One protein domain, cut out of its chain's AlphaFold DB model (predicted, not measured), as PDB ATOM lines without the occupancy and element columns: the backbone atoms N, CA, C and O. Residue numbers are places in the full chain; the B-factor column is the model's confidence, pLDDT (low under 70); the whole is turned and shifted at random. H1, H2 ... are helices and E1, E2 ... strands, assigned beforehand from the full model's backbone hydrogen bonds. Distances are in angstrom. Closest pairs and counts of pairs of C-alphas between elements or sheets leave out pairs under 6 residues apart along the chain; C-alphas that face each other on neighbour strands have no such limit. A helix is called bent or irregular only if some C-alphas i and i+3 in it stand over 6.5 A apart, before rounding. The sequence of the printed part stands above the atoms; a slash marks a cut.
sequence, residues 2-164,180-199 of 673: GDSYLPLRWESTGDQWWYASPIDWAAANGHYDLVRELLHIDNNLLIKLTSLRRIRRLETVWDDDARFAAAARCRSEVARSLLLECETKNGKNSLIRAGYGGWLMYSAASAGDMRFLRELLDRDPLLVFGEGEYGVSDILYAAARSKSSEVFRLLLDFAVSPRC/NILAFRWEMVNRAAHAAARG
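AT A GLANCE: This is residues 2 to 164 and 180 to 199 of the 673 residues of the protein "Hypothetical protein" of Spirodela intermedia (UniProt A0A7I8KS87). Helices are stacked one after another along the longest axis: H1, H2 and H3 at one end, the hairpin of H5 and H6 in the middle, with H7 and H8 packed on H6, and the bundle of H9, H10 and H11 at the other end. A small strand hairpin, E1 and E2, lies at the edge of the H1 end, where residues 12 to 17 stick out. The printed part has 183 residues, with two named strands and then eleven named helices along the chain; the sheet, E1 - E2, is antiparallel and the class is mostly helix. The whole is compact, with a radius of gyration of the C-alphas of 16.7 A and spans of 51 by 44 by 33 A.

HOW THE PARTS SIT: E1, residues 10 to 12, and E2, residues 17 to 19, form an antiparallel hairpin; the C-alphas of Trp 10 and Tyr 19 face each other at 5.8 A, but no backbone N and O across the pair are within hydrogen-bond range. H1, residues 22 to 28, forms a helical hairpin with H2, residues 32 to 41; their closest C-alphas, Ile 23 and Val 35, are 5.7 A apart. H3, residues 45 to 50, touches H1, closest at C-alphas 49 and 24, 6.1 A. H4, residues 52 to 62, touches no helix but is near H1. H5, residues 71 to 87, touches H1 with residues 71 to 78 alone, about perpendicular at 76 degrees, closest at C-alphas 71 and 28, 4.6 A. H6, residues 96 to 111, is irregular, with C-alphas 98 and 101 7.9 A apart and a kink of 36 degrees near residue 103. Its residues 104 to 111 alone touch H5 in a helical hairpin, closest at C-alphas 111 and 73, 4.6 A. H7, residues 114 to 121, forms a helical hairpin with H6, whose residues 105 to 109 alone touch it, closest at C-alphas 117 and 108, 6.0 A. H8, residues 125 to 129, is only just irregular, with C-alphas 125 and 128 6.52 A apart; residues 101 to 105 of H6 alone touch it, closest at C-alphas 101 and 127, 6.4 A. H9, residues 136 to 145, touches H6 at a shallow tilt of 30 degrees, closest at C-alphas 142 and 110, 4.3 A. H9, H10, residues 149 to 160, and H11, residues 180 to 199, make an up-and-down bundle, each running against the one before; the closest C-alphas are 143 and 152, 5.1 A, in the hairpin of H9 and H10, and 160 and 185, 5.4 A, between H10 and H11. Every O i to N i+4 pair is within hydrogen-bond range in H1, H2, H3, H5, H7, H9, H10 and H11; the counts are 6 of 7 in H4, 8 of 12 in H6 and 0 of 1 in H8, where 1 of 2 O i to N i+3 pairs is.

IN THESE COORDINATES: E1 begins at C-alpha 10 (39.055, 15.137, 35.263). H5 is 24.6 A long, H6 18.7 A and H11 28.1 A, ending at C-alpha 199 (37.442, 40.061, 39.790).

THE WHOLE: The C-alphas farthest apart, Gly 2 and Asn 180, are 57.2 A apart. Residues 165 to 179 are cut out, with 14.8 A between C-alphas 164 and 180; of the links printed whole, none is long. The mean pLDDT of the printed part is 82.0, and 32 residues are under 70, among them 2 to 19 and 88 to 93.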
ATOM      1  N   GLY A   2      23.454  15.110  52.169       39.09
ATOM      2  CA  GLY A   2      24.334  14.464  51.189       39.09
ATOM      3  C   GLY A   2      25.681  15.170  51.187       39.09
ATOM      4  O   GLY A   2      25.705  16.386  51.000       39.09
ATOM      5  N   ASP A   3      26.765  14.437  51.438       43.53
ATOM      6  CA  ASP A   3      28.071  15.051  51.657       43.53
ATOM      7  C   ASP A   3      28.572  15.791  50.416       43.53
ATOM      8  O   ASP A   3      28.695  15.241  49.319       43.53
ATOM      9  N   SER A   4      28.895  17.066  50.610       47.78
ATOM     10  CA  SER A   4      29.375  17.987  49.583       47.78
ATOM     11  C   SER A   4      30.866  17.796  49.284       47.78
ATOM     12  O   SER A   4      31.614  18.771  49.218       47.78
ATOM     13  N   TYR A   5      31.318  16.551  49.127       52.66
ATOM     14  CA  TYR A   5      32.705  16.272  48.770       52.66
ATOM     15  C   TYR A   5      32.990  16.747  47.346       52.66
ATOM     16  O   TYR A   5      32.306  16.367  46.393       52.66
ATOM     17  N   LEU A   6      34.042  17.555  47.189       55.09
ATOM     18  CA  LEU A   6      34.610  17.864  45.878       55.09
ATOM     19  C   LEU A   6      34.936  16.547  45.144       55.09
ATOM     20  O   LEU A   6      35.725  15.760  45.659       55.09
ATOM     21  N   PRO A   7      34.406  16.264  43.945       52.69
ATOM     22  CA  PRO A   7      34.955  15.181  43.142       52.69
ATOM     23  C   PRO A   7      36.350  15.584  42.644       52.69
ATOM     24  O   PRO A   7      36.578  16.739  42.276       52.69
ATOM     25  N   LEU A   8      37.278  14.624  42.572       53.47
ATOM     26  CA  LEU A   8      38.495  14.765  41.769       53.47
ATOM     27  C   LEU A   8      38.071  14.840  40.295       53.47
ATOM     28  O   LEU A   8      37.943  13.815  39.626       53.47
ATOM     29  N   ARG A   9      37.753  16.047  39.810       53.53
ATOM     30  CA  ARG A   9      37.320  16.240  38.424       53.53
ATOM     31  C   ARG A   9      38.501  16.069  37.479       53.53
ATOM     32  O   ARG A   9      39.553  16.687  37.647       53.53
ATOM     33  N   TRP A  10      38.262  15.243  36.471       49.62
ATOM     34  CA  TRP A  10      39.055  15.137  35.263       49.62
ATOM     35  C   TRP A  10      38.343  16.012  34.234       49.62
ATOM     36  O   TRP A  10      37.266  15.644  33.771       49.62
ATOM     37  N   GLU A  11      38.889  17.186  33.925       50.00
ATOM     38  CA  GLU A  11      38.408  17.990  32.796       50.00
ATOM     39  C   GLU A  11      39.420  17.848  31.658       50.00
ATOM     40  O   GLU A  11      40.617  18.091  31.831       50.00
ATOM     41  N   SER A  12      38.937  17.364  30.513       42.34
ATOM     42  CA  SER A  12      39.755  17.174  29.320       42.34
ATOM     43  C   SER A  12      39.922  18.509  28.607       42.34
ATOM     44  O   SER A  12      38.955  19.098  28.135       42.34
ATOM     45  N   THR A  13      41.164  18.968  28.490       43.97
ATOM     46  CA  THR A  13      41.545  20.114  27.649       43.97
ATOM     47  C   THR A  13      42.082  19.655  26.287       43.97
ATOM     48  O   THR A  13      42.979  20.277  25.725       43.97
ATOM     49  N   GLY A  14      41.577  18.529  25.768       55.22
ATOM     50  CA  GLY A  14      42.164  17.835  24.619       55.22
ATOM     51  C   GLY A  14      43.400  17.038  25.041       55.22
ATOM     52  O   GLY A  14      43.333  16.222  25.960       55.22
ATOM     53  N   ASP A  15      44.543  17.293  24.406       36.03
ATOM     54  CA  ASP A  15      45.763  16.480  24.551       36.03
ATOM     55  C   ASP A  15      46.454  16.569  25.926       36.03
ATOM     56  O   ASP A  15      47.334  15.764  26.237       36.03
ATOM     57  N   GLN A  16      46.062  17.517  26.786       47.00
ATOM     58  CA  GLN A  16      46.585  17.628  28.150       47.00
ATOM     59  C   GLN A  16      45.510  17.328  29.195       47.00
ATOM     60  O   GLN A  16      44.612  18.132  29.450       47.00
ATOM     61  N   TRP A  17      45.676  16.181  29.857       53.50
ATOM     62  CA  TRP A  17      44.915  15.781  31.035       53.50
ATOM     63  C   TRP A  17      45.454  16.516  32.260       53.50
ATOM     64  O   TRP A  17      46.591  16.293  32.685       53.50
ATOM     65  N   TRP A  18      44.637  17.380  32.858       61.56
ATOM     66  CA  TRP A  18      44.978  18.038  34.113       61.56
ATOM     67  C   TRP A  18      44.105  17.514  35.253       61.56
ATOM     68  O   TRP A  18      42.897  17.351  35.110       61.56
ATOM     69  N   TYR A  19      44.741  17.248  36.394       66.94
ATOM     70  CA  TYR A  19      44.093  16.721  37.589       66.94
ATOM     71  C   TYR A  19      44.322  17.643  38.796       66.94
ATOM     72  O   TYR A  19      45.441  18.124  39.054       66.94
ATOM     73  N   ALA A  20      43.256  17.837  39.575       73.94
ATOM     74  CA  ALA A  20      43.367  18.288  40.955       73.94
ATOM     75  C   ALA A  20      44.147  17.223  41.736       73.94
ATOM     76  O   ALA A  20      43.798  16.044  41.713       73.94
ATOM     77  N   SER A  21      45.249  17.605  42.381       82.50
ATOM     78  CA  SER A  21      46.030  16.645  43.165       82.50
ATOM     79  C   SER A  21      45.363  16.382  44.526       82.50
ATOM     80  O   SER A  21      44.598  17.229  44.990       82.50
ATOM     81  N   PRO A  22      45.650  15.257  45.212       85.31
ATOM     82  CA  PRO A  22      45.042  14.962  46.516       85.31
ATOM     83  C   PRO A  22      45.239  16.070  47.562       85.31
ATOM     84  O   PRO A  22      44.355  16.300  48.380       85.31
ATOM     85  N   ILE A  23      46.351  16.816  47.494       87.75
ATOM     86  CA  ILE A  23      46.593  17.987  48.352       87.75
ATOM     87  C   ILE A  23      45.746  19.209  47.948       87.75
ATOM     88  O   ILE A  23      45.278  19.931  48.824       87.75
ATOM     89  N   ASP A  24      45.488  19.420  46.648       86.75
ATOM     90  CA  ASP A  24      44.585  20.483  46.174       86.75
ATOM     91  C   ASP A  24      43.153  20.217  46.655       86.75
ATOM     92  O   ASP A  24      42.476  21.131  47.124       86.75
ATOM     93  N   TRP A  25      42.729  18.950  46.581       85.69
ATOM     94  CA  TRP A  25      41.448  18.461  47.088       85.69
ATOM     95  C   TRP A  25      41.337  18.622  48.608       85.69
ATOM     96  O   TRP A  25      40.384  19.231  49.091       85.69
ATOM     97  N   ALA A  26      42.324  18.140  49.367       89.12
ATOM     98  CA  ALA A  26      42.318  18.231  50.825       89.12
ATOM     99  C   ALA A  26      42.260  19.695  51.297       89.12
ATOM    100  O   ALA A  26      41.449  20.033  52.159       89.12
ATOM    101  N   ALA A  27      43.039  20.584  50.670       89.56
ATOM    102  CA  ALA A  27      43.023  22.012  50.972       89.56
ATOM    103  C   ALA A  27      41.688  22.690  50.611       89.56
ATOM    104  O   ALA A  27      41.225  23.554  51.349       89.56
ATOM    105  N   ALA A  28      41.049  22.298  49.504       86.69
ATOM    106  CA  ALA A  28      39.762  22.853  49.078       86.69
ATOM    107  C   ALA A  28      38.568  22.405  49.947       86.69
ATOM    108  O   ALA A  28      37.597  23.149  50.040       86.69
ATOM    109  N   ASN A  29      38.653  21.249  50.617       86.44
ATOM    110  CA  ASN A  29      37.665  20.802  51.615       86.44
ATOM    111  C   ASN A  29      38.019  21.225  53.062       86.44
ATOM    112  O   ASN A  29      37.253  20.955  53.981       86.44
ATOM    113  N   GLY A  30      39.181  21.850  53.295       87.94
ATOM    114  CA  GLY A  30      39.606  22.294  54.633       87.94
ATOM    115  C   GLY A  30      40.221  21.191  55.504       87.94
ATOM    116  O   GLY A  30      40.420  21.383  56.701       87.94
ATOM    117  N   HIS A  31      40.561  20.035  54.924       90.56
ATOM    118  CA  HIS A  31      41.160  18.900  55.628       90.56
ATOM    119  C   HIS A  31      42.648  19.145  55.933       90.56
ATOM    120  O   HIS A  31      43.536  18.544  55.325       90.56
ATOM    121  N   TYR A  32      42.912  20.038  56.890       92.12
ATOM    122  CA  TYR A  32      44.257  20.410  57.332       92.12
ATOM    123  C   TYR A  32      45.114  19.197  57.713       92.12
ATOM    124  O   TYR A  32      46.233  19.090  57.222       92.12
ATOM    125  N   ASP A  33      44.591  18.253  58.502       92.06
ATOM    126  CA  ASP A  33      45.359  17.080  58.943       92.06
ATOM    127  C   ASP A  33      45.827  16.223  57.758       92.06
ATOM    128  O   ASP A  33      46.983  15.809  57.700       92.06
ATOM    129  N   LEU A  34      44.969  16.038  56.749       90.88
ATOM    130  CA  LEU A  34      45.326  15.315  55.528       90.88
ATOM    131  C   LEU A  34      46.370  16.081  54.700       90.88
ATOM    132  O   LEU A  34      47.303  15.470  54.185       90.88
ATOM    133  N   VAL A  35      46.262  17.411  54.597       91.56
ATOM    134  CA  VAL A  35      47.307  18.249  53.976       91.56
ATOM    135  C   VAL A  35      48.631  18.106  54.733       91.56
ATOM    136  O   VAL A  35      49.681  17.970  54.106       91.56
ATOM    137  N   ARG A  36      48.586  18.079  56.070       91.38
ATOM    138  CA  ARG A  36      49.745  17.913  56.950       91.38
ATOM    139  C   ARG A  36      50.442  16.578  56.691       91.38
ATOM    140  O   ARG A  36      51.640  16.577  56.416       91.38
ATOM    141  N   GLU A  37      49.710  15.463  56.707       91.62
ATOM    142  CA  GLU A  37      50.267  14.127  56.445       91.62
ATOM    143  C   GLU A  37      50.779  13.980  55.002       91.62
ATOM    144  O   GLU A  37      51.873  13.459  54.787       91.62
ATOM    145  N   LEU A  38      50.067  14.517  54.002       91.12
ATOM    146  CA  LEU A  38      50.541  14.528  52.610       91.12
ATOM    147  C   LEU A  38      51.867  15.291  52.457       91.12
ATOM    148  O   LEU A  38      52.748  14.839  51.728       91.12
ATOM    149  N   LEU A  39      52.045  16.410  53.165       90.00
ATOM    150  CA  LEU A  39      53.313  17.147  53.191       90.00
ATOM    151  C   LEU A  39      54.431  16.388  53.929       90.00
ATOM    152  O   LEU A  39      55.590  16.522  53.544       90.00
ATOM    153  N   HIS A  40      54.108  15.568  54.940       86.94
ATOM    154  CA  HIS A  40      55.090  14.691  55.599       86.94
ATOM    155  C   HIS A  40      55.562  13.556  54.676       86.94
ATOM    156  O   HIS A  40      56.725  13.159  54.759       86.94
ATOM    157  N   ILE A  41      54.687  13.052  53.798       90.88
ATOM    158  CA  ILE A  41      55.035  12.063  52.768       90.88
ATOM    159  C   ILE A  41      55.898  12.716  51.679       90.88
ATOM    160  O   ILE A  41      57.003  12.248  51.411       90.88
ATOM    161  N   ASP A  42      55.424  13.816  51.084       88.19
ATOM    162  CA  ASP A  42      56.078  14.495  49.962       88.19
ATOM    163  C   ASP A  42      56.109  16.023  50.147       88.19
ATOM    164  O   ASP A  42      55.201  16.750  49.733       88.19
ATOM    165  N   ASN A  43      57.235  16.553  50.637       85.06
ATOM    166  CA  ASN A  43      57.475  18.006  50.738       85.06
ATOM    167  C   ASN A  43      57.280  18.751  49.396       85.06
ATOM    168  O   ASN A  43      56.901  19.922  49.372       85.06
ATOM    169  N   ASN A  44      57.507  18.076  48.262       86.62
ATOM    170  CA  ASN A  44      57.328  18.638  46.917       86.62
ATOM    171  C   ASN A  44      55.861  18.979  46.589       86.62
ATOM    172  O   ASN A  44      55.602  19.748  45.660       86.62
ATOM    173  N   LEU A  45      54.890  18.437  47.335       87.25
ATOM    174  CA  LEU A  45      53.478  18.791  47.193       87.25
ATOM    175  C   LEU A  45      53.192  20.239  47.617       87.25
ATOM    176  O   LEU A  45      52.239  20.822  47.101       87.25
ATOM    177  N   LEU A  46      54.044  20.856  48.448       85.94
ATOM    178  CA  LEU A  46      53.922  22.272  48.799       85.94
ATOM    179  C   LEU A  46      53.967  23.160  47.547       85.94
ATOM    180  O   LEU A  46      53.108  24.015  47.384       85.94
ATOM    181  N   ILE A  47      54.872  22.884  46.599       84.31
ATOM    182  CA  ILE A  47      54.975  23.644  45.340       84.31
ATOM    183  C   ILE A  47      53.672  23.554  44.522       84.31
ATOM    184  O   ILE A  47      53.277  24.519  43.869       84.31
ATOM    185  N   LYS A  48      52.961  22.417  44.579       85.25
ATOM    186  CA  LYS A  48      51.639  22.282  43.944       85.25
ATOM    187  C   LYS A  48      50.594  23.128  44.680       85.25
ATOM    188  O   LYS A  48      49.865  23.870  44.028       85.25
ATOM    189  N   LEU A  49      50.571  23.071  46.013       87.44
ATOM    190  CA  LEU A  49      49.638  23.832  46.848       87.44
ATOM    191  C   LEU A  49      49.797  25.358  46.693       87.44
ATOM    192  O   LEU A  49      48.791  26.074  46.735       87.44
ATOM    193  N   THR A  50      51.036  25.837  46.511       90.38
ATOM    194  CA  THR A  50      51.395  27.266  46.504       90.38
ATOM    195  C   THR A  50      51.597  27.887  45.120       90.38
ATOM    196  O   THR A  50      51.805  29.097  45.058       90.38
ATOM    197  N   SER A  51      51.584  27.133  44.013       89.75
ATOM    198  CA  SER A  51      51.810  27.721  42.680       89.75
ATOM    199  C   SER A  51      50.591  28.500  42.184       89.75
ATOM    200  O   SER A  51      49.514  27.929  41.983       89.75
ATOM    201  N   LEU A  52      50.775  29.791  41.891       88.88
ATOM    202  CA  LEU A  52      49.711  30.679  41.411       88.88
ATOM    203  C   LEU A  52      49.118  30.167  40.091       88.88
ATOM    204  O   LEU A  52      47.900  30.177  39.898       88.88
ATOM    205  N   ARG A  53      49.974  29.643  39.201       84.62
ATOM    206  CA  ARG A  53      49.561  29.052  37.917       84.62
ATOM    207  C   ARG A  53      48.658  27.826  38.099       84.62
ATOM    208  O   ARG A  53      47.798  27.603  37.253       84.62
ATOM    209  N   ARG A  54      48.822  27.040  39.173       86.00
ATOM    210  CA  ARG A  54      47.934  25.904  39.503       86.00
ATOM    211  C   ARG A  54      46.645  26.378  40.174       86.00
ATOM    212  O   ARG A  54      45.576  25.921  39.777       86.00
ATOM    213  N   ILE A  55      46.730  27.317  41.119       87.75
ATOM    214  CA  ILE A  55      45.558  27.870  41.819       87.75
ATOM    215  C   ILE A  55      44.584  28.517  40.833       87.75
ATOM    216  O   ILE A  55      43.411  28.165  40.835       87.75
ATOM    217  N   ARG A  56      45.063  29.360  39.911       85.62
ATOM    218  CA  ARG A  56      44.202  30.022  38.914       85.62
ATOM    219  C   ARG A  56      43.438  29.062  37.995       85.62
ATOM    220  O   ARG A  56      42.369  29.430  37.517       85.62
ATOM    221  N   ARG A  57      43.966  27.851  37.760       83.06
ATOM    222  CA  ARG A  57      43.286  26.776  37.007       83.06
ATOM    223  C   ARG A  57      42.204  26.096  37.843       83.06
ATOM    224  O   ARG A  57      41.108  25.864  37.344       83.06
ATOM    225  N   LEU A  58      42.492  25.831  39.120       81.12
ATOM    226  CA  LEU A  58      41.501  25.326  40.076       81.12
ATOM    227  C   LEU A  58      40.338  26.319  40.227       81.12
ATOM    228  O   LEU A  58      39.185  25.921  40.113       81.12
ATOM    229  N   GLU A  59      40.630  27.614  40.381       83.62
ATOM    230  CA  GLU A  59      39.617  28.674  40.475       83.62
ATOM    231  C   GLU A  59      38.696  28.721  39.246       83.62
ATOM    232  O   GLU A  59      37.487  28.807  39.411       83.62
ATOM    233  N   THR A  60      39.216  28.572  38.020       78.81
ATOM    234  CA  THR A  60      38.363  28.523  36.811       78.81
ATOM    235  C   THR A  60      37.422  27.317  36.733       78.81
ATOM    236  O   THR A  60      36.482  27.361  35.948       78.81
ATOM    237  N   VAL A  61      37.658  26.258  37.513       76.75
ATOM    238  CA  VAL A  61      36.742  25.106  37.635       76.75
ATOM    239  C   VAL A  61      35.804  25.283  38.834       76.75
ATOM    240  O   VAL A  61      34.637  24.907  38.774       76.75
ATOM    241  N   TRP A  62      36.299  25.869  39.928       75.19
ATOM    242  CA  TRP A  62      35.520  26.099  41.145       75.19
ATOM    243  C   TRP A  62      34.494  27.231  41.010       75.19
ATOM    244  O   TRP A  62      33.395  27.107  41.541       75.19
ATOM    245  N   ASP A  63      34.805  28.299  40.276       71.56
ATOM    246  CA  ASP A  63      33.946  29.492  40.190       71.56
ATOM    247  C   ASP A  63      32.646  29.271  39.393       71.56
ATOM    248  O   ASP A  63      31.732  30.089  39.460       71.56
ATOM    249  N   ASP A  64      32.538  28.145  38.683       68.44
ATOM    250  CA  ASP A  64      31.373  27.777  37.873       68.44
ATOM    251  C   ASP A  64      30.219  27.141  38.658       68.44
ATOM    252  O   ASP A  64      29.100  27.058  38.154       68.44
ATOM    253  N   ASP A  65      30.487  26.631  39.858       66.94
ATOM    254  CA  ASP A  65      29.560  25.784  40.601       66.94
ATOM    255  C   ASP A  65      29.483  26.276  42.045       66.94
ATOM    256  O   ASP A  65      30.450  26.216  42.809       66.94
ATOM    257  N   ALA A  66      28.302  26.769  42.428       70.06
ATOM    258  CA  ALA A  66      28.056  27.407  43.720       70.06
ATOM    259  C   ALA A  66      28.441  26.528  44.927       70.06
ATOM    260  O   ALA A  66      28.722  27.058  46.004       70.06
ATOM    261  N   ARG A  67      28.523  25.199  44.750       65.62
ATOM    262  CA  ARG A  67      29.017  24.258  45.769       65.62
ATOM    263  C   ARG A  67      30.459  24.538  46.199       65.62
ATOM    264  O   ARG A  67      30.818  24.228  47.331       65.62
ATOM    265  N   PHE A  68      31.278  25.140  45.338       66.38
ATOM    266  CA  PHE A  68      32.693  25.404  45.605       66.38
ATOM    267  C   PHE A  68      32.973  26.824  46.119       66.38
ATOM    268  O   PHE A  68      34.127  27.159  46.376       66.38
ATOM    269  N   ALA A  69      31.941  27.637  46.384       70.00
ATOM    270  CA  ALA A  69      32.101  28.969  46.984       70.00
ATOM    271  C   ALA A  69      32.826  28.942  48.351       70.00
ATOM    272  O   ALA A  69      33.473  29.915  48.738       70.00
ATOM    273  N   ALA A  70      32.759  27.820  49.079       81.44
ATOM    274  CA  ALA A  70      33.496  27.614  50.326       81.44
ATOM    275  C   ALA A  70      34.993  27.300  50.125       81.44
ATOM    276  O   ALA A  70      35.783  27.543  51.038       81.44
ATOM    277  N   ALA A  71      35.415  26.823  48.946       85.25
ATOM    278  CA  ALA A  71      36.769  26.309  48.718       85.25
ATOM    279  C   ALA A  71      37.865  27.361  48.957       85.25
ATOM    280  O   ALA A  71      38.953  27.027  49.426       85.25
ATOM    281  N   ALA A  72      37.582  28.641  48.691       87.31
ATOM    282  CA  ALA A  72      38.502  29.735  49.005       87.31
ATOM    283  C   ALA A  72      38.742  29.869  50.523       87.31
ATOM    284  O   ALA A  72      39.892  29.953  50.951       87.31
ATOM    285  N   ARG A  73      37.672  29.809  51.330       89.12
ATOM    286  CA  ARG A  73      37.725  29.906  52.801       89.12
ATOM    287  C   ARG A  73      38.453  28.713  53.413       89.12
ATOM    288  O   ARG A  73      39.400  28.890  54.172       89.12
ATOM    289  N   CYS A  74      38.098  27.503  52.990       90.00
ATOM    290  CA  CYS A  74      38.771  26.279  53.420       90.00
ATOM    291  C   CYS A  74      40.286  26.320  53.137       90.00
ATOM    292  O   CYS A  74      41.099  25.938  53.980       90.00
ATOM    293  N   ARG A  75      40.693  26.866  51.981       90.44
ATOM    294  CA  ARG A  75      42.112  27.050  51.642       90.44
ATOM    295  C   ARG A  75      42.798  28.115  52.498       90.44
ATOM    296  O   ARG A  75      43.956  27.905  52.861       90.44
ATOM    297  N   SER A  76      42.131  29.221  52.844       92.88
ATOM    298  CA  SER A  76      42.703  30.216  53.764       92.88
ATOM    299  C   SER A  76      42.842  29.682  55.190       92.88
ATOM    300  O   SER A  76      43.849  29.953  55.836       92.88
ATOM    301  N   GLU A  77      41.891  28.872  55.661       92.50
ATOM    302  CA  GLU A  77      41.953  28.204  56.969       92.50
ATOM    303  C   GLU A  77      43.140  27.235  57.045       92.50
ATOM    304  O   GLU A  77      43.944  27.310  57.974       92.50
ATOM    305  N   VAL A  78      43.322  26.387  56.025       93.25
ATOM    306  CA  VAL A  78      44.490  25.494  55.914       93.25
ATOM    307  C   VAL A  78      45.797  26.290  55.858       93.25
ATOM    308  O   VAL A  78      46.759  25.934  56.540       93.25
ATOM    309  N   ALA A  79      45.842  27.392  55.101       92.56
ATOM    310  CA  ALA A  79      47.014  28.264  55.019       92.56
ATOM    311  C   ALA A  79      47.356  28.932  56.369       92.56
ATOM    312  O   ALA A  79      48.528  28.985  56.750       92.56
ATOM    313  N   ARG A  80      46.346  29.387  57.122       92.69
ATOM    314  CA  ARG A  80      46.508  29.976  58.461       92.69
ATOM    315  C   ARG A  80      46.970  28.940  59.490       92.69
ATOM    316  O   ARG A  80      47.895  29.218  60.248       92.69
ATOM    317  N   SER A  81      46.407  27.733  59.470       90.56
ATOM    318  CA  SER A  81      46.837  26.629  60.341       90.56
ATOM    319  C   SER A  81      48.282  26.193  60.063       90.56
ATOM    320  O   SER A  81      49.061  26.033  61.003       90.56
ATOM    321  N   LEU A  82      48.684  26.097  58.787       89.88
ATOM    322  CA  LEU A  82      50.074  25.819  58.400       89.88
ATOM    323  C   LEU A  82      51.039  26.920  58.875       89.88
ATOM    324  O   LEU A  82      52.126  26.610  59.364       89.88
ATOM    325  N   LEU A  83      50.644  28.197  58.782       89.19
ATOM    326  CA  LEU A  83      51.442  29.310  59.305       89.19
ATOM    327  C   LEU A  83      51.667  29.181  60.819       89.19
ATOM    328  O   LEU A  83      52.806  29.271  61.277       89.19
ATOM    329  N   LEU A  84      50.603  28.912  61.580       87.06
ATOM    330  CA  LEU A  84      50.675  28.742  63.032       87.06
ATOM    331  C   LEU A  84      51.553  27.539  63.432       87.06
ATOM    332  O   LEU A  84      52.385  27.671  64.334       87.06
ATOM    333  N   GLU A  85      51.455  26.390  62.745       85.12
ATOM    334  CA  GLU A  85      52.313  25.230  63.046       85.12
ATOM    335  C   GLU A  85      53.805  25.548  62.829       85.12
ATOM    336  O   GLU A  85      54.647  25.167  63.653       85.12
ATOM    337  N   CYS A  86      54.151  26.280  61.766       80.94
ATOM    338  CA  CYS A  86      55.533  26.680  61.489       80.94
ATOM    339  C   CYS A  86      56.111  27.655  62.534       80.94
ATOM    340  O   CYS A  86      57.315  27.629  62.805       80.94
ATOM    341  N   GLU A  87      55.279  28.492  63.154       77.81
ATOM    342  CA  GLU A  87      55.728  29.555  64.065       77.81
ATOM    343  C   GLU A  87      56.033  29.077  65.485       77.81
ATOM    344  O   GLU A  87      57.007  29.533  66.094       77.81
ATOM    345  N   THR A  88      55.269  28.101  65.987       63.97
ATOM    346  CA  THR A  88      55.421  27.545  67.350       63.97
ATOM    347  C   THR A  88      56.812  26.962  67.651       63.97
ATOM    348  O   THR A  88      57.176  26.792  68.813       63.97
ATOM    349  N   LYS A  89      57.629  26.677  66.628       57.75
ATOM    350  CA  LYS A  89      58.906  25.948  66.735       57.75
ATOM    351  C   LYS A  89      60.132  26.885  66.649       57.75
ATOM    352  O   LYS A  89      61.025  26.683  65.828       57.75
ATOM    353  N   ASN A  90      60.194  27.870  67.559       52.62
ATOM    354  CA  ASN A  90      61.277  28.859  67.797       52.62
ATOM    355  C   ASN A  90      61.259  30.181  66.992       52.62
ATOM    356  O   ASN A  90      62.288  30.859  66.963       52.62
ATOM    357  N   GLY A  91      60.167  30.569  66.317       58.28
ATOM    358  CA  GLY A  91      60.020  31.898  65.676       58.28
ATOM    359  C   GLY A  91      60.987  32.244  64.523       58.28
ATOM    360  O   GLY A  91      60.829  33.263  63.860       58.28
ATOM    361  N   LYS A  92      61.987  31.400  64.241       55.44
ATOM    362  CA  LYS A  92      63.005  31.601  63.191       55.44
ATOM    363  C   LYS A  92      62.586  31.062  61.815       55.44
ATOM    364  O   LYS A  92      63.223  31.424  60.822       55.44
ATOM    365  N   ASN A  93      61.533  30.238  61.779       58.91
ATOM    366  CA  ASN A  93      61.087  29.429  60.640       58.91
ATOM    367  C   ASN A  93      59.668  29.817  60.166       58.91
ATOM    368  O   ASN A  93      58.819  28.948  59.984       58.91
ATOM    369  N   SER A  94      59.372  31.109  59.993       77.88
ATOM    370  CA  SER A  94      58.076  31.529  59.439       77.88
ATOM    371  C   SER A  94      57.980  31.230  57.935       77.88
ATOM    372  O   SER A  94      58.954  31.395  57.195       77.88
ATOM    373  N   LEU A  95      56.788  30.848  57.460       81.12
ATOM    374  CA  LEU A  95      56.513  30.664  56.022       81.12
ATOM    375  C   LEU A  95      56.744  31.956  55.220       81.12
ATOM    376  O   LEU A  95      57.200  31.902  54.081       81.12
ATOM    377  N   ILE A  96      56.508  33.110  55.851       82.62
ATOM    378  CA  ILE A  96      56.818  34.441  55.312       82.62
ATOM    379  C   ILE A  96      58.323  34.557  55.018       82.62
ATOM    380  O   ILE A  96      58.717  34.874  53.902       82.62
ATOM    381  N   ARG A  97      59.199  34.195  55.968       80.75
ATOM    382  CA  ARG A  97      60.659  34.223  55.756       80.75
ATOM    383  C   ARG A  97      61.135  33.218  54.699       80.75
ATOM    384  O   ARG A  97      62.189  33.421  54.102       80.75
ATOM    385  N   ALA A  98      60.374  32.150  54.466       81.38
ATOM    386  CA  ALA A  98      60.619  31.192  53.390       81.38
ATOM    387  C   ALA A  98      60.141  31.678  52.000       81.38
ATOM    388  O   ALA A  98      60.359  30.972  51.018       81.38
ATOM    389  N   GLY A  99      59.531  32.868  51.898       83.88
ATOM    390  CA  GLY A  99      59.071  33.469  50.641       83.88
ATOM    391  C   GLY A  99      57.668  33.041  50.197       83.88
ATOM    392  O   GLY A  99      57.290  33.292  49.054       83.88
ATOM    393  N   TYR A 100      56.891  32.398  51.077       88.12
ATOM    394  CA  TYR A 100      55.501  32.008  50.807       88.12
ATOM    395  C   TYR A 100      54.477  33.063  51.257       88.12
ATOM    396  O   TYR A 100      53.274  32.802  51.205       88.12
ATOM    397  N   GLY A 101      54.911  34.258  51.677       88.81
ATOM    398  CA  GLY A 101      54.017  35.324  52.128       88.81
ATOM    399  C   GLY A 101      52.998  35.729  51.064       88.81
ATOM    400  O   GLY A 101      51.821  35.867  51.378       88.81
ATOM    401  N   GLY A 102      53.406  35.795  49.792       90.06
ATOM    402  CA  GLY A 102      52.508  36.074  48.662       90.06
ATOM    403  C   GLY A 102      51.366  35.059  48.504       90.06
ATOM    404  O   GLY A 102      50.233  35.451  48.235       90.06
ATOM    405  N   TRP A 103      51.625  33.768  48.753       92.81
ATOM    406  CA  TRP A 103      50.599  32.716  48.716       92.81
ATOM    407  C   TRP A 103      49.616  32.814  49.889       92.81
ATOM    408  O   TRP A 103      48.405  32.680  49.685       92.81
ATOM    409  N   LEU A 104      50.120  33.071  51.102       93.31
ATOM    410  CA  LEU A 104      49.284  33.308  52.286       93.31
ATOM    411  C   LEU A 104      48.366  34.513  52.046       93.31
ATOM    412  O   LEU A 104      47.154  34.422  52.233       93.31
ATOM    413  N   MET A 105      48.951  35.601  51.539       93.06
ATOM    414  CA  MET A 105      48.274  36.855  51.227       93.06
ATOM    415  C   MET A 105      47.174  36.673  50.178       93.06
ATOM    416  O   MET A 105      46.037  37.090  50.389       93.06
ATOM    417  N   TYR A 106      47.484  35.992  49.071       93.75
ATOM    418  CA  TYR A 106      46.520  35.673  48.018       93.75
ATOM    419  C   TYR A 106      45.380  34.785  48.527       93.75
ATOM    420  O   TYR A 106      44.220  35.033  48.213       93.75
ATOM    421  N   SER A 107      45.691  33.766  49.334       92.50
ATOM    422  CA  SER A 107      44.684  32.838  49.865       92.50
ATOM    423  C   SER A 107      43.731  33.541  50.837       92.50
ATOM    424  O   SER A 107      42.518  33.377  50.725       92.50
ATOM    425  N   ALA A 108      44.258  34.381  51.733       94.00
ATOM    426  CA  ALA A 108      43.467  35.198  52.651       94.00
ATOM    427  C   ALA A 108      42.602  36.235  51.906       94.00
ATOM    428  O   ALA A 108      41.411  36.370  52.192       94.00
ATOM    429  N   ALA A 109      43.172  36.905  50.897       94.19
ATOM    430  CA  ALA A 109      42.458  37.850  50.040       94.19
ATOM    431  C   ALA A 109      41.338  37.174  49.234       94.19
ATOM    432  O   ALA A 109      40.238  37.707  49.188       94.19
ATOM    433  N   SER A 110      41.584  35.988  48.665       91.88
ATOM    434  CA  SER A 110      40.609  35.219  47.868       91.88
ATOM    435  C   SER A 110      39.431  34.708  48.713       91.88
ATOM    436  O   SER A 110      38.305  34.632  48.224       91.88
ATOM    437  N   ALA A 111      39.670  34.395  49.991       91.12
ATOM    438  CA  ALA A 111      38.635  34.013  50.955       91.12
ATOM    439  C   ALA A 111      37.840  35.199  51.529       91.12
ATOM    440  O   ALA A 111      36.722  35.009  52.015       91.12
ATOM    441  N   GLY A 112      38.427  36.397  51.500       92.56
ATOM    442  CA  GLY A 112      37.892  37.594  52.139       92.56
ATOM    443  C   GLY A 112      38.149  37.677  53.654       92.56
ATOM    444  O   GLY A 112      37.405  38.360  54.359       92.56
ATOM    445  N   ASP A 113      39.167  36.983  54.185       92.25
ATOM    446  CA  ASP A 113      39.442  36.951  55.630       92.25
ATOM    447  C   ASP A 113      40.186  38.212  56.109       92.25
ATOM    448  O   ASP A 113      41.418  38.289  56.132       92.25
ATOM    449  N   MET A 114      39.407  39.198  56.559       92.12
ATOM    450  CA  MET A 114      39.907  40.440  57.156       92.12
ATOM    451  C   MET A 114      40.791  40.244  58.391       92.12
ATOM    452  O   MET A 114      41.650  41.089  58.650       92.12
ATOM    453  N   ARG A 115      40.590  39.186  59.188       93.38
ATOM    454  CA  ARG A 115      41.390  38.962  60.403       93.38
ATOM    455  C   ARG A 115      42.760  38.429  60.029       93.38
ATOM    456  O   ARG A 115      43.761  38.995  60.457       93.38
ATOM    457  N   PHE A 116      42.801  37.409  59.178       93.25
ATOM    458  CA  PHE A 116      44.060  36.825  58.729       93.25
ATOM    459  C   PHE A 116      44.895  37.819  57.903       93.25
ATOM    460  O   PHE A 116      46.107  37.896  58.080       93.25
ATOM    461  N   LEU A 117      44.262  38.656  57.073       93.62
ATOM    462  CA  LEU A 117      44.966  39.724  56.353       93.62
ATOM    463  C   LEU A 117      45.593  40.766  57.288       93.62
ATOM    464  O   LEU A 117      46.739  41.149  57.070       93.62
ATOM    465  N   ARG A 118      44.886  41.200  58.341       92.69
ATOM    466  CA  ARG A 118      45.461  42.103  59.355       92.69
ATOM    467  C   ARG A 118      46.628  41.434  60.086       92.69
ATOM    468  O   ARG A 118      47.701  42.017  60.140       92.69
ATOM    469  N   GLU A 119      46.473  40.177  60.510       90.44
ATOM    470  CA  GLU A 119      47.554  39.392  61.133       90.44
ATOM    471  C   GLU A 119      48.813  39.283  60.255       90.44
ATOM    472  O   GLU A 119      49.918  39.255  60.795       90.44
ATOM    473  N   LEU A 120      48.673  39.218  58.925       90.69
ATOM    474  CA  LEU A 120      49.799  39.214  57.982       90.69
ATOM    475  C   LEU A 120      50.416  40.615  57.809       90.69
ATOM    476  O   LEU A 120      51.640  40.752  57.828       90.69
ATOM    477  N   LEU A 121      49.590  41.653  57.672       89.94
ATOM    478  CA  LEU A 121      50.035  43.028  57.407       89.94
ATOM    479  C   LEU A 121      50.633  43.734  58.623       89.94
ATOM    480  O   LEU A 121      51.557  44.527  58.462       89.94
ATOM    481  N   ASP A 122      50.172  43.402  59.828       88.56
ATOM    482  CA  ASP A 122      50.767  43.871  61.083       88.56
ATOM    483  C   ASP A 122      52.192  43.308  61.281       88.56
ATOM    484  O   ASP A 122      52.984  43.866  62.042       88.56
ATOM    485  N   ARG A 123      52.546  42.217  60.580       85.69
ATOM    486  CA  ARG A 123      53.887  41.602  60.596       85.69
ATOM    487  C   ARG A 123      54.801  42.145  59.501       85.69
ATOM    488  O   ARG A 123      55.963  42.429  59.778       85.69
ATOM    489  N   ASP A 124      54.302  42.245  58.269       84.94
ATOM    490  CA  ASP A 124      55.013  42.881  57.156       84.94
ATOM    491  C   ASP A 124      54.035  43.593  56.199       84.94
ATOM    492  O   ASP A 124      53.423  42.950  55.339       84.94
ATOM    493  N   PRO A 125      53.930  44.934  56.273       85.38
ATOM    494  CA  PRO A 125      53.132  45.731  55.345       85.38
ATOM    495  C   PRO A 125      53.539  45.572  53.871       85.38
ATOM    496  O   PRO A 125      52.715  45.781  52.982       85.38
ATOM    497  N   LEU A 126      54.790  45.187  53.580       84.38
ATOM    498  CA  LEU A 126      55.280  45.024  52.208       84.38
ATOM    499  C   LEU A 126      54.770  43.741  51.533       84.38
ATOM    500  O   LEU A 126      55.007  43.561  50.337       84.38
ATOM    501  N   LEU A 127      54.049  42.869  52.248       85.50
ATOM    502  CA  LEU A 127      53.396  41.685  51.678       85.50
ATOM    503  C   LEU A 127      52.346  42.027  50.611       85.50
ATOM    504  O   LEU A 127      52.134  41.222  49.706       85.50
ATOM    505  N   VAL A 128      51.752  43.228  50.642       85.62
ATOM    506  CA  VAL A 128      50.831  43.706  49.587       85.62
ATOM    507  C   VAL A 128      51.518  43.799  48.223       85.62
ATOM    508  O   VAL A 128      50.880  43.580  47.194       85.62
ATOM    509  N   PHE A 129      52.831  44.054  48.193       84.38
ATOM    510  CA  PHE A 129      53.600  44.063  46.946       84.38
ATOM    511  C   PHE A 129      53.875  42.667  46.377       84.38
ATOM    512  O   PHE A 129      54.292  42.559  45.221       84.38
ATOM    513  N   GLY A 130      53.572  41.622  47.153       79.62
ATOM    514  CA  GLY A 130      53.690  40.223  46.774       79.62
ATOM    515  C   GLY A 130      55.086  39.627  46.979       79.62
ATOM    516  O   GLY A 130      56.088  40.330  47.131       79.62
ATOM    517  N   GLU A 131      55.139  38.295  47.000       80.44
ATOM    518  CA  GLU A 131      56.371  37.505  47.070       80.44
ATOM    519  C   GLU A 131      56.296  36.312  46.109       80.44
ATOM    520  O   GLU A 131      55.233  35.711  45.925       80.44
ATOM    521  N   GLY A 132      57.439  35.927  45.536       82.19
ATOM    522  CA  GLY A 132      57.533  34.775  44.638       82.19
ATOM    523  C   GLY A 132      56.775  34.991  43.327       82.19
ATOM    524  O   GLY A 132      57.060  35.937  42.600       82.19
ATOM    525  N   GLU A 133      55.828  34.096  43.025       83.75
ATOM    526  CA  GLU A 133      54.966  34.159  41.830       83.75
ATOM    527  C   GLU A 133      53.823  35.187  41.940       83.75
ATOM    528  O   GLU A 133      53.103  35.385  40.966       83.75
ATOM    529  N   TYR A 134      53.613  35.798  43.111       88.69
ATOM    530  CA  TYR A 134      52.473  36.674  43.391       88.69
ATOM    531  C   TYR A 134      52.902  38.142  43.381       88.69
ATOM    532  O   TYR A 134      53.832  38.504  44.100       88.69
ATOM    533  N   GLY A 135      52.192  38.994  42.639       89.00
ATOM    534  CA  GLY A 135      52.334  40.452  42.688       89.00
ATOM    535  C   GLY A 135      51.083  41.180  43.200       89.00
ATOM    536  O   GLY A 135      50.017  40.585  43.372       89.00
ATOM    537  N   VAL A 136      51.195  42.507  43.374       90.50
ATOM    538  CA  VAL A 136      50.082  43.418  43.747       90.50
ATOM    539  C   VAL A 136      48.809  43.119  42.949       90.50
ATOM    540  O   VAL A 136      47.731  42.947  43.510       90.50
ATOM    541  N   SER A 137      48.941  43.023  41.622       90.94
ATOM    542  CA  SER A 137      47.828  42.845  40.685       90.94
ATOM    543  C   SER A 137      47.118  41.491  40.822       90.94
ATOM    544  O   SER A 137      45.996  41.342  40.329       90.94
ATOM    545  N   ASP A 138      47.757  40.506  41.460       92.00
ATOM    546  CA  ASP A 138      47.186  39.191  41.757       92.00
ATOM    547  C   ASP A 138      46.478  39.195  43.112       92.00
ATOM    548  O   ASP A 138      45.380  38.651  43.226       92.00
ATOM    549  N   ILE A 139      47.070  39.859  44.110       93.56
ATOM    550  CA  ILE A 139      46.495  40.045  45.450       93.56
ATOM    551  C   ILE A 139      45.220  40.900  45.373       93.56
ATOM    552  O   ILE A 139      44.185  40.499  45.900       93.56
ATOM    553  N   LEU A 140      45.246  42.022  44.642       94.12
ATOM    554  CA  LEU A 140      44.057  42.851  44.398       94.12
ATOM    555  C   LEU A 140      42.987  42.106  43.582       94.12
ATOM    556  O   LEU A 140      41.795  42.283  43.820       94.12
ATOM    557  N   TYR A 141      43.388  41.237  42.647       93.44
ATOM    558  CA  TYR A 141      42.448  40.399  41.894       93.44
ATOM    559  C   TYR A 141      41.747  39.379  42.806       93.44
ATOM    560  O   TYR A 141      40.526  39.235  42.741       93.44
ATOM    561  N   ALA A 142      42.496  38.712  43.691       92.56
ATOM    562  CA  ALA A 142      41.936  37.803  44.689       92.56
ATOM    563  C   ALA A 142      40.970  38.531  45.639       92.56
ATOM    564  O   ALA A 142      39.860  38.056  45.874       92.56
ATOM    565  N   ALA A 143      41.359  39.719  46.109       93.62
ATOM    566  CA  ALA A 143      40.531  40.575  46.949       93.62
ATOM    567  C   ALA A 143      39.204  40.948  46.272       93.62
ATOM    568  O   ALA A 143      38.145  40.781  46.874       93.62
ATOM    569  N   ALA A 144      39.238  41.379  45.006       92.75
ATOM    570  CA  ALA A 144      38.033  41.719  44.248       92.75
ATOM    571  C   ALA A 144      37.083  40.516  44.116       92.75
ATOM    572  O   ALA A 144      35.880  40.647  44.356       92.75
ATOM    573  N   ARG A 145      37.639  39.333  43.818       89.44
ATOM    574  CA  ARG A 145      36.899  38.068  43.678       89.44
ATOM    575  C   ARG A 145      36.170  37.642  44.958       89.44
ATOM    576  O   ARG A 145      35.116  37.017  44.879       89.44
ATOM    577  N   SER A 146      36.692  38.001  46.133       86.75
ATOM    578  CA  SER A 146      36.117  37.624  47.438       86.75
ATOM    579  C   SER A 146      34.743  38.234  47.745       86.75
ATOM    580  O   SER A 146      34.117  37.863  48.737       86.75
ATOM    581  N   LYS A 147      34.286  39.196  46.926       75.75
ATOM    582  CA  LYS A 147      33.097  40.045  47.142       75.75
ATOM    583  C   LYS A 147      33.151  40.935  48.395       75.75
ATOM    584  O   LYS A 147      32.235  41.721  48.605       75.75
ATOM    585  N   SER A 148      34.223  40.888  49.191       88.06
ATOM    586  CA  SER A 148      34.418  41.784  50.334       88.06
ATOM    587  C   SER A 148      35.079  43.093  49.898       88.06
ATOM    588  O   SER A 148      36.276  43.137  49.601       88.06
ATOM    589  N   SER A 149      34.306  44.183  49.879       89.81
ATOM    590  CA  SER A 149      34.838  45.514  49.565       89.81
ATOM    591  C   SER A 149      35.770  46.050  50.660       89.81
ATOM    592  O   SER A 149      36.729  46.753  50.350       89.81
ATOM    593  N   GLU A 150      35.586  45.648  51.922       91.69
ATOM    594  CA  GLU A 150      36.501  45.984  53.027       91.69
ATOM    595  C   GLU A 150      37.915  45.427  52.817       91.69
ATOM    596  O   GLU A 150      38.898  46.139  53.023       91.69
ATOM    597  N   VAL A 151      38.014  44.168  52.374       93.19
ATOM    598  CA  VAL A 151      39.288  43.490  52.082       93.19
ATOM    599  C   VAL A 151      40.038  44.226  50.989       93.19
ATOM    600  O   VAL A 151      41.226  44.511  51.127       93.19
ATOM    601  N   PHE A 152      39.336  44.573  49.915       94.38
ATOM    602  CA  PHE A 152      39.937  45.289  48.805       94.38
ATOM    603  C   PHE A 152      40.380  46.702  49.195       94.38
ATOM    604  O   PHE A 152      41.514  47.061  48.889       94.38
ATOM    605  N   ARG A 153      39.541  47.480  49.900       92.75
ATOM    606  CA  ARG A 153      39.910  48.830  50.365       92.75
ATOM    607  C   ARG A 153      41.139  48.786  51.265       92.75
ATOM    608  O   ARG A 153      42.096  49.501  50.999       92.75
ATOM    609  N   LEU A 154      41.178  47.874  52.239       92.88
ATOM    610  CA  LEU A 154      42.338  47.716  53.120       92.88
ATOM    611  C   LEU A 154      43.619  47.390  52.333       92.88
ATOM    612  O   LEU A 154      44.673  47.957  52.606       92.88
ATOM    613  N   LEU A 155      43.547  46.508  51.336       92.62
ATOM    614  CA  LEU A 155      44.711  46.166  50.514       92.62
ATOM    615  C   LEU A 155      45.129  47.304  49.583       92.62
ATOM    616  O   LEU A 155      46.326  47.528  49.395       92.62
ATOM    617  N   LEU A 156      44.168  48.054  49.047       92.06
ATOM    618  CA  LEU A 156      44.431  49.239  48.243       92.06
ATOM    619  C   LEU A 156      45.068  50.356  49.076       92.06
ATOM    620  O   LEU A 156      46.047  50.943  48.629       92.06
ATOM    621  N   ASP A 157      44.587  50.603  50.295       90.44
ATOM    622  CA  ASP A 157      45.136  51.610  51.210       90.44
ATOM    623  C   ASP A 157      46.613  51.338  51.524       90.44
ATOM    624  O   ASP A 157      47.439  52.251  51.489       90.44
ATOM    625  N   PHE A 158      46.971  50.076  51.784       88.50
ATOM    626  CA  PHE A 158      48.365  49.676  52.004       88.50
ATOM    627  C   PHE A 158      49.210  49.675  50.713       88.50
ATOM    628  O   PHE A 158      50.419  49.877  50.799       88.50
ATOM    629  N   ALA A 159      48.615  49.482  49.528       87.62
ATOM    630  CA  ALA A 159      49.322  49.587  48.243       87.62
ATOM    631  C   ALA A 159      49.569  51.047  47.814       87.62
ATOM    632  O   ALA A 159      50.621  51.365  47.260       87.62
ATOM    633  N   VAL A 160      48.594  51.929  48.054       85.75
ATOM    634  CA  VAL A 160      48.592  53.342  47.646       85.75
ATOM    635  C   VAL A 160      49.334  54.228  48.642       85.75
ATOM    636  O   VAL A 160      49.951  55.208  48.231       85.75
ATOM    637  N   SER A 161      49.291  53.914  49.940       79.62
ATOM    638  CA  SER A 161      50.018  54.660  50.969       79.62
ATOM    639  C   SER A 161      51.486  54.208  51.005       79.62
ATOM    640  O   SER A 161      51.754  53.084  51.437       79.62
ATOM    641  N   PRO A 162      52.471  55.043  50.602       59.00
ATOM    642  CA  PRO A 162      53.883  54.665  50.608       59.00
ATOM    643  C   PRO A 162      54.436  54.685  52.042       59.00
ATOM    644  O   PRO A 162      55.187  55.578  52.440       59.00
ATOM    645  N   ARG A 163      54.067  53.682  52.846       58.56
ATOM    646  CA  ARG A 163      54.482  53.518  54.247       58.56
ATOM    647  C   ARG A 163      55.927  53.013  54.384       58.56
ATOM    648  O   ARG A 163      56.160  52.065  55.124       58.56
ATOM    649  N   CYS A 164      56.875  53.630  53.669       40.78
ATOM    650  CA  CYS A 164      58.316  53.615  53.966       40.78
ATOM    651  C   CYS A 164      59.139  54.468  52.977       40.78
ATOM    652  O   CYS A 164      59.375  54.048  51.843       40.78
ATOM    653  N   ASN A 180      55.833  62.282  41.071       67.06
ATOM    654  CA  ASN A 180      56.207  60.870  41.185       67.06
ATOM    655  C   ASN A 180      55.302  60.078  42.150       67.06
ATOM    656  O   ASN A 180      55.009  58.906  41.902       67.06
ATOM    657  N   ILE A 181      54.840  60.698  43.244       75.31
ATOM    658  CA  ILE A 181      53.922  60.061  44.205       75.31
ATOM    659  C   ILE A 181      52.515  59.956  43.606       75.31
ATOM    660  O   ILE A 181      51.863  58.922  43.755       75.31
ATOM    661  N   LEU A 182      52.060  60.991  42.893       79.62
ATOM    662  CA  LEU A 182      50.781  60.982  42.182       79.62
ATOM    663  C   LEU A 182      50.777  59.951  41.046       79.62
ATOM    664  O   LEU A 182      49.839  59.162  40.962       79.62
ATOM    665  N   ALA A 183      51.847  59.873  40.249       81.25
ATOM    666  CA  ALA A 183      52.002  58.863  39.201       81.25
ATOM    667  C   ALA A 183      52.021  57.430  39.762       81.25
ATOM    668  O   ALA A 183      51.364  56.546  39.214       81.25
ATOM    669  N   PHE A 184      52.709  57.189  40.887       83.50
ATOM    670  CA  PHE A 184      52.681  55.888  41.566       83.50
ATOM    671  C   PHE A 184      51.284  55.543  42.102       83.50
ATOM    672  O   PHE A 184      50.797  54.430  41.891       83.50
ATOM    673  N   ARG A 185      50.614  56.496  42.765       85.94
ATOM    674  CA  ARG A 185      49.237  56.328  43.250       85.94
ATOM    675  C   ARG A 185      48.291  55.999  42.099       85.94
ATOM    676  O   ARG A 185      47.507  55.063  42.227       85.94
ATOM    677  N   TRP A 186      48.401  56.716  40.983       86.06
ATOM    678  CA  TRP A 186      47.646  56.439  39.767       86.06
ATOM    679  C   TRP A 186      47.936  55.040  39.217       86.06
ATOM    680  O   TRP A 186      47.001  54.297  38.943       86.06
ATOM    681  N   GLU A 187      49.204  54.616  39.138       87.00
ATOM    682  CA  GLU A 187      49.559  53.262  38.692       87.00
ATOM    683  C   GLU A 187      48.909  52.182  39.579       87.00
ATOM    684  O   GLU A 187      48.390  51.187  39.067       87.00
ATOM    685  N   MET A 188      48.893  52.376  40.903       89.25
ATOM    686  CA  MET A 188      48.252  51.439  41.833       89.25
ATOM    687  C   MET A 188      46.725  51.434  41.685       89.25
ATOM    688  O   MET A 188      46.139  50.355  41.622       89.25
ATOM    689  N   VAL A 189      46.081  52.601  41.562       90.94
ATOM    690  CA  VAL A 189      44.627  52.718  41.333       90.94
ATOM    691  C   VAL A 189      44.230  52.122  39.977       90.94
ATOM    692  O   VAL A 189      43.256  51.380  39.899       90.94
ATOM    693  N   ASN A 190      45.021  52.328  38.924       91.25
ATOM    694  CA  ASN A 190      44.785  51.749  37.602       91.25
ATOM    695  C   ASN A 190      44.896  50.211  37.612       91.25
ATOM    696  O   ASN A 190      44.015  49.506  37.111       91.25
ATOM    697  N   ARG A 191      45.932  49.664  38.267       92.06
ATOM    698  CA  ARG A 191      46.050  48.213  38.518       92.06
ATOM    699  C   ARG A 191      44.871  47.685  39.343       92.06
ATOM    700  O   ARG A 191      44.404  46.576  39.084       92.06
ATOM    701  N   ALA A 192      44.387  48.465  40.311       93.25
ATOM    702  CA  ALA A 192      43.238  48.129  41.143       93.25
ATOM    703  C   ALA A 192      41.929  48.104  40.339       93.25
ATOM    704  O   ALA A 192      41.185  47.136  40.459       93.25
ATOM    705  N   ALA A 193      41.687  49.077  39.457       94.00
ATOM    706  CA  ALA A 193      40.516  49.107  38.578       94.00
ATOM    707  C   ALA A 193      40.492  47.882  37.645       94.00
ATOM    708  O   ALA A 193      39.508  47.142  37.603       94.00
ATOM    709  N   HIS A 194      41.619  47.559  37.002       93.62
ATOM    710  CA  HIS A 194      41.760  46.339  36.195       93.62
ATOM    711  C   HIS A 194      41.646  45.043  37.019       93.62
ATOM    712  O   HIS A 194      41.243  43.999  36.500       93.62
ATOM    713  N   ALA A 195      42.010  45.057  38.303       93.75
ATOM    714  CA  ALA A 195      41.811  43.925  39.204       93.75
ATOM    715  C   ALA A 195      40.341  43.767  39.630       93.75
ATOM    716  O   ALA A 195      39.839  42.645  39.603       93.75
ATOM    717  N   ALA A 196      39.644  44.863  39.945       93.88
ATOM    718  CA  ALA A 196      38.220  44.891  40.272       93.88
ATOM    719  C   ALA A 196      37.360  44.426  39.088       93.88
ATOM    720  O   ALA A 196      36.526  43.530  39.242       93.88
ATOM    721  N   ALA A 197      37.653  44.942  37.889       94.06
ATOM    722  CA  ALA A 197      36.996  44.559  36.646       94.06
ATOM    723  C   ALA A 197      37.170  43.064  36.323       94.06
ATOM    724  O   ALA A 197      36.184  42.378  36.066       94.06
ATOM    725  N   ARG A 198      38.395  42.517  36.422       92.50
ATOM    726  CA  ARG A 198      38.643  41.065  36.268       92.50
ATOM    727  C   ARG A 198      38.019  40.231  37.388       92.50
ATOM    728  O   ARG A 198      37.632  39.092  37.145       92.50
ATOM    729  N   GLY A 199      37.968  40.755  38.611       89.81
ATOM    730  CA  GLY A 199      37.442  40.061  39.790       89.81
ATOM    731  C   GLY A 199      35.914  40.002  39.863       89.81
ATOM    732  O   GLY A 199      35.392  39.198  40.627       89.81
TER     733      GLY A 199